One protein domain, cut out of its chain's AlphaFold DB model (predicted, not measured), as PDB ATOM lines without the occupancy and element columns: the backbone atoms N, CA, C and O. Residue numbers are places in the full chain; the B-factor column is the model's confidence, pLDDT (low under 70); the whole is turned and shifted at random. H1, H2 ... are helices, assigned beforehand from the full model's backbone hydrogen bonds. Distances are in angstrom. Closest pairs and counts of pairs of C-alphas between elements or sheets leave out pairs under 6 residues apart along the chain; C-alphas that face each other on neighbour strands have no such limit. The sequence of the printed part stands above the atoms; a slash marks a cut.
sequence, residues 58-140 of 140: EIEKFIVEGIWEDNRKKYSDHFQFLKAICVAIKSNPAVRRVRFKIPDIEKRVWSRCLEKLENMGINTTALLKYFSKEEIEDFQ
ATOM      1  N   GLU A  58      41.775  41.430  48.120       71.62
ATOM      2  CA  GLU A  58      41.223  40.427  47.203       71.62
ATOM      3  C   GLU A  58      40.520  41.079  46.004       71.62
ATOM      4  O   GLU A  58      40.704  40.635  44.871       71.62
ATOM      5  N   ILE A  59      39.791  42.183  46.214       74.62
ATOM      6  CA  ILE A  59      39.224  42.979  45.112       74.62
ATOM      7  C   ILE A  59      40.335  43.537  44.219       74.62
ATOM      8  O   ILE A  59      40.252  43.431  42.996       74.62
ATOM      9  N   GLU A  60      41.370  44.126  44.818       79.06
ATOM     10  CA  GLU A  60      42.528  44.666  44.102       79.06
ATOM     11  C   GLU A  60      43.185  43.579  43.247       79.06
ATOM     12  O   GLU A  60      43.344  43.757  42.040       79.06
ATOM     13  N   LYS A  61      43.477  42.417  43.841       80.12
ATOM     14  CA  LYS A  61      44.064  41.266  43.152       80.12
ATOM     15  C   LYS A  61      43.180  40.777  42.009       80.12
ATOM     16  O   LYS A  61      43.680  40.590  40.905       80.12
ATOM     17  N   PHE A  62      41.878  40.613  42.240       77.06
ATOM     18  CA  PHE A  62      40.936  40.182  41.208       77.06
ATOM     19  C   PHE A  62      40.927  41.135  40.005       77.06
ATOM     20  O   PHE A  62      41.000  40.694  38.857       77.06
ATOM     21  N   ILE A  63      40.883  42.447  40.256       81.50
ATOM     22  CA  ILE A  63      40.914  43.461  39.197       81.50
ATOM     23  C   ILE A  63      42.254  43.427  38.452       81.50
ATOM     24  O   ILE A  63      42.262  43.471  37.221       81.50
ATOM     25  N   VAL A  64      43.370  43.346  39.182       87.38
ATOM     26  CA  VAL A  64      44.720  43.289  38.605       87.38
ATOM     27  C   VAL A  64      44.870  42.064  37.709       87.38
ATOM     28  O   VAL A  64      45.302  42.222  36.572       87.38
ATOM     29  N   GLU A  65      44.496  40.866  38.170       84.75
ATOM     30  CA  GLU A  65      44.575  39.649  37.352       84.75
ATOM     31  C   GLU A  65      43.696  39.752  36.104       84.75
ATOM     32  O   GLU A  65      44.179  39.491  35.006       84.75
ATOM     33  N   GLY A  66      42.452  40.229  36.238       80.31
ATOM     34  CA  GLY A  66      41.556  40.404  35.093       80.31
ATOM     35  C   GLY A  66      42.133  41.350  34.033       80.31
ATOM     36  O   GLY A  66      42.233  40.992  32.861       80.31
ATOM     37  N   ILE A  67      42.594  42.537  34.444       87.06
ATOM     38  CA  ILE A  67      43.230  43.502  33.530       87.06
ATOM     39  C   ILE A  67      44.507  42.917  32.918       87.06
ATOM     40  O   ILE A  67      44.775  43.116  31.731       87.06
ATOM     41  N   TRP A  68      45.304  42.209  33.711       88.94
ATOM     42  CA  TRP A  68      46.570  41.644  33.271       88.94
ATOM     43  C   TRP A  68      46.372  40.565  32.205       88.94
ATOM     44  O   TRP A  68      46.982  40.635  31.137       88.94
ATOM     45  N   GLU A  69      45.507  39.586  32.459       87.38
ATOM     46  CA  GLU A  69      45.237  38.479  31.540       87.38
ATOM     47  C   GLU A  69      44.608  38.955  30.227       87.38
ATOM     48  O   GLU A  69      45.022  38.504  29.152       87.38
ATOM     49  N   ASP A  70      43.696  39.929  30.301       86.00
ATOM     50  CA  ASP A  70      43.032  40.514  29.135       86.00
ATOM     51  C   ASP A  70      44.001  41.220  28.182       86.00
ATOM     52  O   ASP A  70      43.726  41.309  26.981       86.00
ATOM     53  N   ASN A  71      45.117  41.744  28.693       86.44
ATOM     54  CA  ASN A  71      46.058  42.548  27.915       86.44
ATOM     55  C   ASN A  71      47.359  41.798  27.584       86.44
ATOM     56  O   ASN A  71      47.931  42.027  26.518       86.44
ATOM     57  N   ARG A  72      47.813  40.858  28.427       84.12
ATOM     58  CA  ARG A  72      49.125  40.192  28.286       84.12
ATOM     59  C   ARG A  72      49.293  39.464  26.955       84.12
ATOM     60  O   ARG A  72      50.385  39.430  26.403       84.12
ATOM     61  N   LYS A  73      48.222  38.860  26.436       80.81
ATOM     62  CA  LYS A  73      48.260  38.110  25.168       80.81
ATOM     63  C   LYS A  73      48.176  39.008  23.930       80.81
ATOM     64  O   LYS A  73      48.426  38.530  22.830       80.81
ATOM     65  N   LYS A  74      47.787  40.277  24.095       85.81
ATOM     66  CA  LYS A  74      47.493  41.202  22.988       85.81
ATOM     67  C   LYS A  74      48.696  42.044  22.572       85.81
ATOM     68  O   LYS A  74      48.742  42.492  21.431       85.81
ATOM     69  N   TYR A  75      49.653  42.255  23.472       84.31
ATOM     70  CA  TYR A  75      50.769  43.172  23.254       84.31
ATOM     71  C   TYR A  75      52.101  42.471  23.514       84.31
ATOM     72  O   TYR A  75      52.358  42.002  24.619       84.31
ATOM     73  N   SER A  76      52.952  42.413  22.488       81.62
ATOM     74  CA  SER A  76      54.335  41.933  22.604       81.62
ATOM     75  C   SER A  76      55.299  43.025  23.076       81.62
ATOM     76  O   SER A  76      56.330  42.720  23.663       81.62
ATOM     77  N   ASP A  77      54.970  44.290  22.811       88.56
ATOM     78  CA  ASP A  77      55.755  45.450  23.222       88.56
ATOM     79  C   ASP A  77      55.342  45.928  24.624       88.56
ATOM     80  O   ASP A  77      54.160  46.158  24.894       88.56
ATOM     81  N   HIS A  78      56.319  46.091  25.522       86.88
ATOM     82  CA  HIS A  78      56.067  46.443  26.923       86.88
ATOM     83  C   HIS A  78      55.521  47.860  27.104       86.88
ATOM     84  O   HIS A  78      54.748  48.095  28.032       86.88
ATOM     85  N   PHE A  79      55.881  48.797  26.223       87.19
ATOM     86  CA  PHE A  79      55.354  50.156  26.278       87.19
ATOM     87  C   PHE A  79      53.872  50.183  25.876       87.19
ATOM     88  O   PHE A  79      53.041  50.715  26.614       87.19
ATOM     89  N   GLN A  80      53.517  49.532  24.765       87.56
ATOM     90  CA  GLN A  80      52.122  49.372  24.337       87.56
ATOM     91  C   GLN A  80      51.294  48.601  25.367       87.56
ATOM     92  O   GLN A  80      50.157  48.976  25.647       87.56
ATOM     93  N   PHE A  81      51.874  47.567  25.982       89.56
ATOM     94  CA  PHE A  81      51.224  46.818  27.053       89.56
ATOM     95  C   PHE A  81      50.928  47.703  28.271       89.56
ATOM     96  O   PHE A  81      49.796  47.729  28.749       89.56
ATOM     97  N   LEU A  82      51.907  48.485  28.736       88.81
ATOM     98  CA  LEU A  82      51.722  49.400  29.862       88.81
ATOM     99  C   LEU A  82      50.678  50.486  29.552       88.81
ATOM    100  O   LEU A  82      49.854  50.825  30.404       88.81
ATOM    101  N   LYS A  83      50.657  50.990  28.312       88.75
ATOM    102  CA  LYS A  83      49.649  51.955  27.856       88.75
ATOM    103  C   LYS A  83      48.248  51.343  27.840       88.75
ATOM    104  O   LYS A  83      47.296  51.968  28.305       88.75
ATOM    105  N   ALA A  84      48.126  50.102  27.373       89.75
ATOM    106  CA  ALA A  84      46.870  49.363  27.391       89.75
ATOM    107  C   ALA A  84      46.367  49.108  28.820       89.75
ATOM    108  O   ALA A  84      45.177  49.276  29.073       89.75
ATOM    109  N   ILE A  85      47.258  48.792  29.770       91.38
ATOM    110  CA  ILE A  85      46.907  48.662  31.195       91.38
ATOM    111  C   ILE A  85      46.329  49.976  31.733       91.38
ATOM    112  O   ILE A  85      45.275  49.957  32.367       91.38
ATOM    113  N   CYS A  86      46.975  51.113  31.461       88.81
ATOM    114  CA  CYS A  86      46.491  52.428  31.897       88.81
ATOM    115  C   CYS A  86      45.053  52.690  31.405       88.81
ATOM    116  O   CYS A  86      44.158  52.998  32.197       88.81
ATOM    117  N   VAL A  87      44.798  52.475  30.110       89.44
ATOM    118  CA  VAL A  87      43.458  52.624  29.519       89.44
ATOM    119  C   VAL A  87      42.466  51.629  30.125       89.44
ATOM    120  O   VAL A  87      41.328  51.996  30.438       89.44
ATOM    121  N   ALA A  88      42.886  50.378  30.319       89.81
ATOM    122  CA  ALA A  88      42.055  49.334  30.897       89.81
ATOM    123  C   ALA A  88      41.607  49.705  32.313       89.81
ATOM    124  O   ALA A  88      40.424  49.593  32.598       89.81
ATOM    125  N   ILE A  89      42.489  50.232  33.167       89.69
ATOM    126  CA  ILE A  89      42.121  50.648  34.529       89.69
ATOM    127  C   ILE A  89      41.051  51.750  34.500       89.69
ATOM    128  O   ILE A  89      40.003  51.590  35.125       89.69
ATOM    129  N   LYS A  90      41.251  52.818  33.709       86.81
ATOM    130  CA  LYS A  90      40.302  53.954  33.613       86.81
ATOM    131  C   LYS A  90      38.930  53.556  33.043       86.81
ATOM    132  O   LYS A  90      37.896  54.180  33.326       86.81
ATOM    133  N   SER A  91      38.904  52.532  32.194       88.12
ATOM    134  CA  SER A  91      37.686  52.046  31.536       88.12
ATOM    135  C   SER A  91      37.048  50.832  32.223       88.12
ATOM    136  O   SER A  91      35.906  50.506  31.898       88.12
ATOM    137  N   ASN A  92      37.712  50.202  33.201       82.62
ATOM    138  CA  ASN A  92      37.244  48.962  33.815       82.62
ATOM    139  C   ASN A  92      35.951  49.181  34.641       82.62
ATOM    140  O   ASN A  92      35.941  49.952  35.609       82.62
ATOM    141  N   PRO A  93      34.849  48.470  34.330       76.69
ATOM    142  CA  PRO A  93      33.589  48.615  35.059       76.69
ATOM    143  C   PRO A  93      33.656  48.199  36.534       76.69
ATOM    144  O   PRO A  93      32.856  48.681  37.334       76.69
ATOM    145  N   ALA A  94      34.540  47.272  36.913       72.94
ATOM    146  CA  ALA A  94      34.733  46.886  38.310       72.94
ATOM    147  C   ALA A  94      35.385  48.028  39.093       72.94
ATOM    148  O   ALA A  94      34.820  48.458  40.094       72.94
ATOM    149  N   VAL A  95      36.475  48.597  38.567       79.06
ATOM    150  CA  VAL A  95      37.173  49.764  39.139       79.06
ATOM    151  C   VAL A  95      36.207  50.926  39.381       79.06
ATOM    152  O   VAL A  95      36.097  51.416  40.503       79.06
ATOM    153  N   ARG A  96      35.417  51.310  38.368       78.06
ATOM    154  CA  ARG A  96      34.425  52.398  38.491       78.06
ATOM    155  C   ARG A  96      33.370  52.135  39.564       78.06
ATOM    156  O   ARG A  96      32.950  53.063  40.249       78.06
ATOM    157  N   ARG A  97      32.932  50.880  39.709       73.88
ATOM    158  CA  ARG A  97      31.936  50.486  40.719       73.88
ATOM    159  C   ARG A  97      32.502  50.551  42.132       73.88
ATOM    160  O   ARG A  97      31.799  50.996  43.036       73.88
ATOM    161  N   VAL A  98      33.753  50.133  42.322       76.38
ATOM    162  CA  VAL A  98      34.366  50.076  43.655       76.38
ATOM    163  C   VAL A  98      35.040  51.383  44.076       76.38
ATOM    164  O   VAL A  98      35.237  51.566  45.270       76.38
ATOM    165  N   ARG A  99      35.301  52.334  43.163       73.12
ATOM    166  CA  ARG A  99      35.936  53.640  43.464       73.12
ATOM    167  C   ARG A  99      35.250  54.417  44.600       73.12
ATOM    168  O   ARG A  99      35.913  55.079  45.386       73.12
ATOM    169  N   PHE A 100      33.924  54.317  44.726       65.62
ATOM    170  CA  PHE A 100      33.166  54.979  45.802       65.62
ATOM    171  C   PHE A 100      33.314  54.312  47.176       65.62
ATOM    172  O   PHE A 100      32.968  54.910  48.192       65.62
ATOM    173  N   LYS A 101      33.749  53.051  47.200       64.38
ATOM    174  CA  LYS A 101      33.901  52.237  48.409       64.38
ATOM    175  C   LYS A 101      35.351  52.056  48.817       64.38
ATOM    176  O   LYS A 101      35.628  51.980  50.003       64.38
ATOM    177  N   ILE A 102      36.248  52.026  47.844       72.00
ATOM    178  CA  ILE A 102      37.684  51.914  48.029       72.00
ATOM    179  C   ILE A 102      38.299  53.132  47.337       72.00
ATOM    180  O   ILE A 102      38.499  53.105  46.114       72.00
ATOM    181  N   PRO A 103      38.557  54.218  48.088       74.00
ATOM    182  CA  PRO A 103      39.294  55.360  47.573       74.00
ATOM    183  C   PRO A 103      40.633  54.905  46.983       74.00
ATOM    184  O   PRO A 103      41.242  53.942  47.458       74.00
ATOM    185  N   ASP A 104      41.075  55.579  45.926       85.62
ATOM    186  CA  ASP A 104      42.373  55.346  45.279       85.62
ATOM    187  C   ASP A 104      42.584  53.933  44.705       85.62
ATOM    188  O   ASP A 104      43.713  53.554  44.391       85.62
ATOM    189  N   ILE A 105      41.521  53.140  44.520       82.44
ATOM    190  CA  ILE A 105      41.621  51.792  43.934       82.44
ATOM    191  C   ILE A 105      42.335  51.794  42.575       82.44
ATOM    192  O   ILE A 105      43.068  50.866  42.261       82.44
ATOM    193  N   GLU A 106      42.182  52.858  41.789       87.31
ATOM    194  CA  GLU A 106      42.865  53.028  40.504       87.31
ATOM    195  C   GLU A 106      44.372  53.110  40.658       87.31
ATOM    196  O   GLU A 106      45.099  52.396  39.970       87.31
ATOM    197  N   LYS A 107      44.829  53.925  41.608       89.12
ATOM    198  CA  LYS A 107      46.238  54.060  41.957       89.12
ATOM    199  C   LYS A 107      46.798  52.749  42.492       89.12
ATOM    200  O   LYS A 107      47.871  52.336  42.072       89.12
ATOM    201  N   ARG A 108      46.050  52.048  43.350       88.12
ATOM    202  CA  ARG A 108      46.455  50.740  43.896       88.12
ATOM    203  C   ARG A 108      46.611  49.685  42.803       88.12
ATOM    204  O   ARG A 108      47.661  49.056  42.701       88.12
ATOM    205  N   VAL A 109      45.599  49.532  41.948       88.44
ATOM    206  CA  VAL A 109      45.628  48.599  40.812       88.44
ATOM    207  C   VAL A 109      46.773  48.950  39.861       88.44
ATOM    208  O   VAL A 109      47.505  48.060  39.430       88.44
ATOM    209  N   TRP A 110      46.976  50.238  39.572       91.12
ATOM    210  CA  TRP A 110      48.093  50.711  38.758       91.12
ATOM    211  C   TRP A 110      49.450  50.336  39.360       91.12
ATOM    212  O   TRP A 110      50.257  49.706  38.679       91.12
ATOM    213  N   SER A 111      49.676  50.637  40.641       89.88
ATOM    214  CA  SER A 111      50.906  50.277  41.352       89.88
ATOM    215  C   SER A 111      51.179  48.773  41.311       89.88
ATOM    216  O   SER A 111      52.296  48.374  41.000       89.88
ATOM    217  N   ARG A 112      50.167  47.921  41.516       89.50
ATOM    218  CA  ARG A 112      50.340  46.460  41.415       89.50
ATOM    219  C   ARG A 112      50.695  45.978  40.018       89.50
ATOM    220  O   ARG A 112      51.496  45.056  39.871       89.50
ATOM    221  N   CYS A 113      50.111  46.579  38.986       89.88
ATOM    222  CA  CYS A 113      50.480  46.269  37.610       89.88
ATOM    223  C   CYS A 113      51.941  46.655  37.319       89.88
ATOM    224  O   CYS A 113      52.639  45.897  36.644       89.88
ATOM    225  N   LEU A 114      52.416  47.790  37.848       88.75
ATOM    226  CA  LEU A 114      53.822  48.194  37.750       88.75
ATOM    227  C   LEU A 114      54.743  47.223  38.498       88.75
ATOM    228  O   LEU A 114      55.692  46.726  37.899       88.75
ATOM    229  N   GLU A 115      54.419  46.870  39.743       88.50
ATOM    230  CA  GLU A 115      55.176  45.885  40.530       88.50
ATOM    231  C   GLU A 115      55.288  44.538  39.794       88.50
ATOM    232  O   GLU A 115      56.356  43.929  39.756       88.50
ATOM    233  N   LYS A 116      54.211  44.069  39.146       89.06
ATOM    234  CA  LYS A 116      54.254  42.845  38.326       89.06
ATOM    235  C   LYS A 116      55.225  42.955  37.151       89.06
ATOM    236  O   LYS A 116      55.926  41.986  36.874       89.06
ATOM    237  N   LEU A 117      55.280  44.098  36.465       86.69
ATOM    238  CA  LEU A 117      56.238  44.329  35.376       86.69
ATOM    239  C   LEU A 117      57.679  44.381  35.895       86.69
ATOM    240  O   LEU A 117      58.563  43.755  35.311       86.69
ATOM    241  N   GLU A 118      57.912  45.065  37.011       88.31
ATOM    242  CA  GLU A 118      59.229  45.146  37.657       88.31
ATOM    243  C   GLU A 118      59.729  43.766  38.095       88.31
ATOM    244  O   GLU A 118      60.875  43.411  37.822       88.31
ATOM    245  N   ASN A 119      58.846  42.933  38.655       88.25
ATOM    246  CA  ASN A 119      59.144  41.543  39.011       88.25
ATOM    247  C   ASN A 119      59.476  40.659  37.795       88.25
ATOM    248  O   ASN A 119      60.105  39.613  37.943       88.25
ATOM    249  N   MET A 120      59.086  41.073  36.586       85.94
ATOM    250  CA  MET A 120      59.483  40.431  35.327       85.94
ATOM    251  C   MET A 120      60.794  40.994  34.751       85.94
ATOM    252  O   MET A 120      61.190  40.613  33.651       85.94
ATOM    253  N   GLY A 121      61.470  41.897  35.470       85.56
ATOM    254  CA  GLY A 121      62.712  42.542  35.041       85.56
ATOM    255  C   GLY A 121      62.510  43.742  34.112       85.56
ATOM    256  O   GLY A 121      63.465  44.203  33.488       85.56
ATOM    257  N   ILE A 122      61.284  44.258  33.994       87.19
ATOM    258  CA  ILE A 122      60.970  45.388  33.117       87.19
ATOM    259  C   ILE A 122      61.175  46.695  33.883       87.19
ATOM    260  O   ILE A 122      60.597  46.910  34.945       87.19
ATOM    261  N   ASN A 123      61.957  47.613  33.312       87.19
ATOM    262  CA  ASN A 123      62.174  48.938  33.888       87.19
ATOM    263  C   ASN A 123      60.988  49.871  33.586       87.19
ATOM    264  O   ASN A 123      61.010  50.665  32.642       87.19
ATOM    265  N   THR A 124      59.945  49.771  34.403       86.62
ATOM    266  CA  THR A 124      58.744  50.625  34.377       86.62
ATOM    267  C   THR A 124      59.085  52.113  34.434       86.62
ATOM    268  O   THR A 124      58.529  52.892  33.668       86.62
ATOM    269  N   THR A 125      60.052  52.523  35.262       85.81
ATOM    270  CA  THR A 125      60.473  53.930  35.390       85.81
ATOM    271  C   THR A 125      60.990  54.488  34.064       85.81
ATOM    272  O   THR A 125      60.707  55.635  33.719       85.81
ATOM    273  N   ALA A 126      61.730  53.689  33.292       82.50
ATOM    274  CA  ALA A 126      62.174  54.077  31.958       82.50
ATOM    275  C   ALA A 126      61.000  54.176  30.974       82.50
ATOM    276  O   ALA A 126      60.948  55.129  30.201       82.50
ATOM    277  N   LEU A 127      60.041  53.245  31.034       83.69
ATOM    278  CA  LEU A 127      58.849  53.260  30.179       83.69
ATOM    279  C   LEU A 127      57.946  54.468  30.461       83.69
ATOM    280  O   LEU A 127      57.456  55.099  29.528       83.69
ATOM    281  N   LEU A 128      57.775  54.833  31.732       85.56
ATOM    282  CA  LEU A 128      56.925  55.948  32.154       85.56
ATOM    283  C   LEU A 128      57.438  57.316  31.683       85.56
ATOM    284  O   LEU A 128      56.645  58.240  31.556       85.56
ATOM    285  N   LYS A 129      58.728  57.454  31.343       84.38
ATOM    286  CA  LYS A 129      59.266  58.697  30.750       84.38
ATOM    287  C   LYS A 129      58.651  59.036  29.391       84.38
ATOM    288  O   LYS A 129      58.730  60.185  28.968       84.38
ATOM    289  N   TYR A 130      58.080  58.047  28.709       81.88
ATOM    290  CA  TYR A 130      57.469  58.199  27.390       81.88
ATOM    291  C   TYR A 130      55.950  58.425  27.445       81.88
ATOM    292  O   TYR A 130      55.324  58.600  26.402       81.88
ATOM    293  N   PHE A 131      55.352  58.409  28.638       82.31
ATOM    294  CA  PHE A 131      53.936  58.714  28.835       82.31
ATOM    295  C   PHE A 131      53.719  60.225  28.898       82.31
ATOM    296  O   PHE A 131      54.577  60.969  29.382       82.31
ATOM    297  N   SER A 132      52.556  60.688  28.438       78.12
ATOM    298  CA  SER A 132      52.177  62.084  28.651       78.12
ATOM    299  C   SER A 132      51.831  62.328  30.126       78.12
ATOM    300  O   SER A 132      51.414  61.420  30.849       78.12
ATOM    301  N   LYS A 133      51.981  63.578  30.588       71.75
ATOM    302  CA  LYS A 133      51.558  63.968  31.945       71.75
ATOM    303  C   LYS A 133      50.074  63.674  32.188       71.75
ATOM    304  O   LYS A 133      49.736  63.115  33.223       71.75
ATOM    305  N   GLU A 134      49.227  63.966  31.205       70.31
ATOM    306  CA  GLU A 134      47.774  63.738  31.253       70.31
ATOM    307  C   GLU A 134      47.414  62.246  31.387       70.31
ATOM    308  O   GLU A 134      46.412  61.883  31.998       70.31
ATOM    309  N   GLU A 135      48.235  61.342  30.839       68.75
ATOM    310  CA  GLU A 135      47.995  59.900  30.941       68.75
ATOM    311  C   GLU A 135      48.183  59.382  32.376       68.75
ATOM    312  O   GLU A 135      47.470  58.456  32.776       68.75
ATOM    313  N   ILE A 136      49.089  59.998  33.148       69.56
ATOM    314  CA  ILE A 136      49.499  59.549  34.489       69.56
ATOM    315  C   ILE A 136      48.886  60.395  35.619       69.56
ATOM    316  O   ILE A 136      48.779  59.892  36.733       69.56
ATOM    317  N   GLU A 137      48.446  61.632  35.357       67.38
ATOM    318  CA  GLU A 137      47.892  62.541  36.380       67.38
ATOM    319  C   GLU A 137      46.748  61.920  37.192       67.38
ATOM    320  O   GLU A 137      46.687  62.112  38.401       67.38
ATOM    321  N   ASP A 138      45.914  61.083  36.570       59.53
ATOM    322  CA  ASP A 138      44.818  60.376  37.251       59.53
ATOM    323  C   ASP A 138      45.286  59.352  38.314       59.53
ATOM    324  O   ASP A 138      44.466  58.822  39.063       59.53
ATOM    325  N   PHE A 139      46.587  59.040  38.378       58.31
ATOM    326  CA  PHE A 139      47.177  58.054  39.291       58.31
ATOM    327  C   PHE A 139      48.166  58.652  40.316       58.31
ATOM    328  O   PHE A 139      48.708  57.891  41.128       58.31
ATOM    329  N   GLN A 140      48.431  59.967  40.293       52.75
ATOM    330  CA  GLN A 140      49.313  60.658  41.256       52.75
ATOM    331  C   GLN A 140      48.536  61.177  42.463       52.75
ATOM    332  O   GLN A 140      48.971  60.835  43.591       52.75
TER     333      GLN A 140
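This is residues 58 to 140 of the 140 residues of an uncharacterized protein of Bacteroidetes bacterium (UniProt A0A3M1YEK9). Three longer helices make the body: H2 and H4 lie side by side, running opposite ways, and H1 crosses one side of both. Short H3 sits at one end of that pair and short H5 at the other, while H6 lies near H2 on the side away from H1. The printed part has 83 residues with six named helices, H1 to H6 in chain order, and no named strand: all helix. It is compact, with a radius of gyration of the C-alphas of 12.1 A and spans of 33 by 27 by 20 A.

H1, residues 58 to 72, begins at C-alpha 58 (41.223, 40.427, 47.203) and is 20.5 A long. H2, residues 78 to 91, is 19.8 A long. H3 is residues 93 to 98. H4, residues 105 to 119, is 20.9 A long and begins at C-alpha 105 (41.621, 51.792, 43.934). H5 is residues 124 to 128, and H6, residues 133 to 137, ends at C-alpha 137 (47.892, 62.541, 36.380).

H4 is the hub, touching four helices. It touches H1 at a steep tilt of 58 degrees, closest C-alphas Val 64 and Val 109, 5.8 A. It touches H2, whose residues 85 to 90 alone take part, at a shallow tilt of 18 degrees, opposite ways, closest C-alphas Ile 89 and Glu 106, 6.5 A. H1, with residues 67 to 72 alone, touches H2 at a steep tilt of 49 degrees, closest C-alphas Ile 67 and Ala 88, 6.5 A. The helix packing is mostly crossed, with one of four tilts shallow. H3 and H4 only just touch, with 3 pairs of C-alphas within 8 A, the closest Val 95 and Glu 106, 6.7 A. H4 and H5 touch only at the corner, and only just, with 3 such pairs, the closest Glu 118 and Thr 124, 6.4 A. H6 is close to H2 but not clearly touching, closest C-alphas Cys 86 and Glu 135, 7.7 A. In H1 to H6 every O i to N i+4 pair is within hydrogen-bond range.

The C-alphas farthest apart, of Ser 76 and Lys 101, are 34.5 A apart. The printed part has no cut and no long link. The pLDDT is under 70 at residues 100 to 101 and 135 to 140.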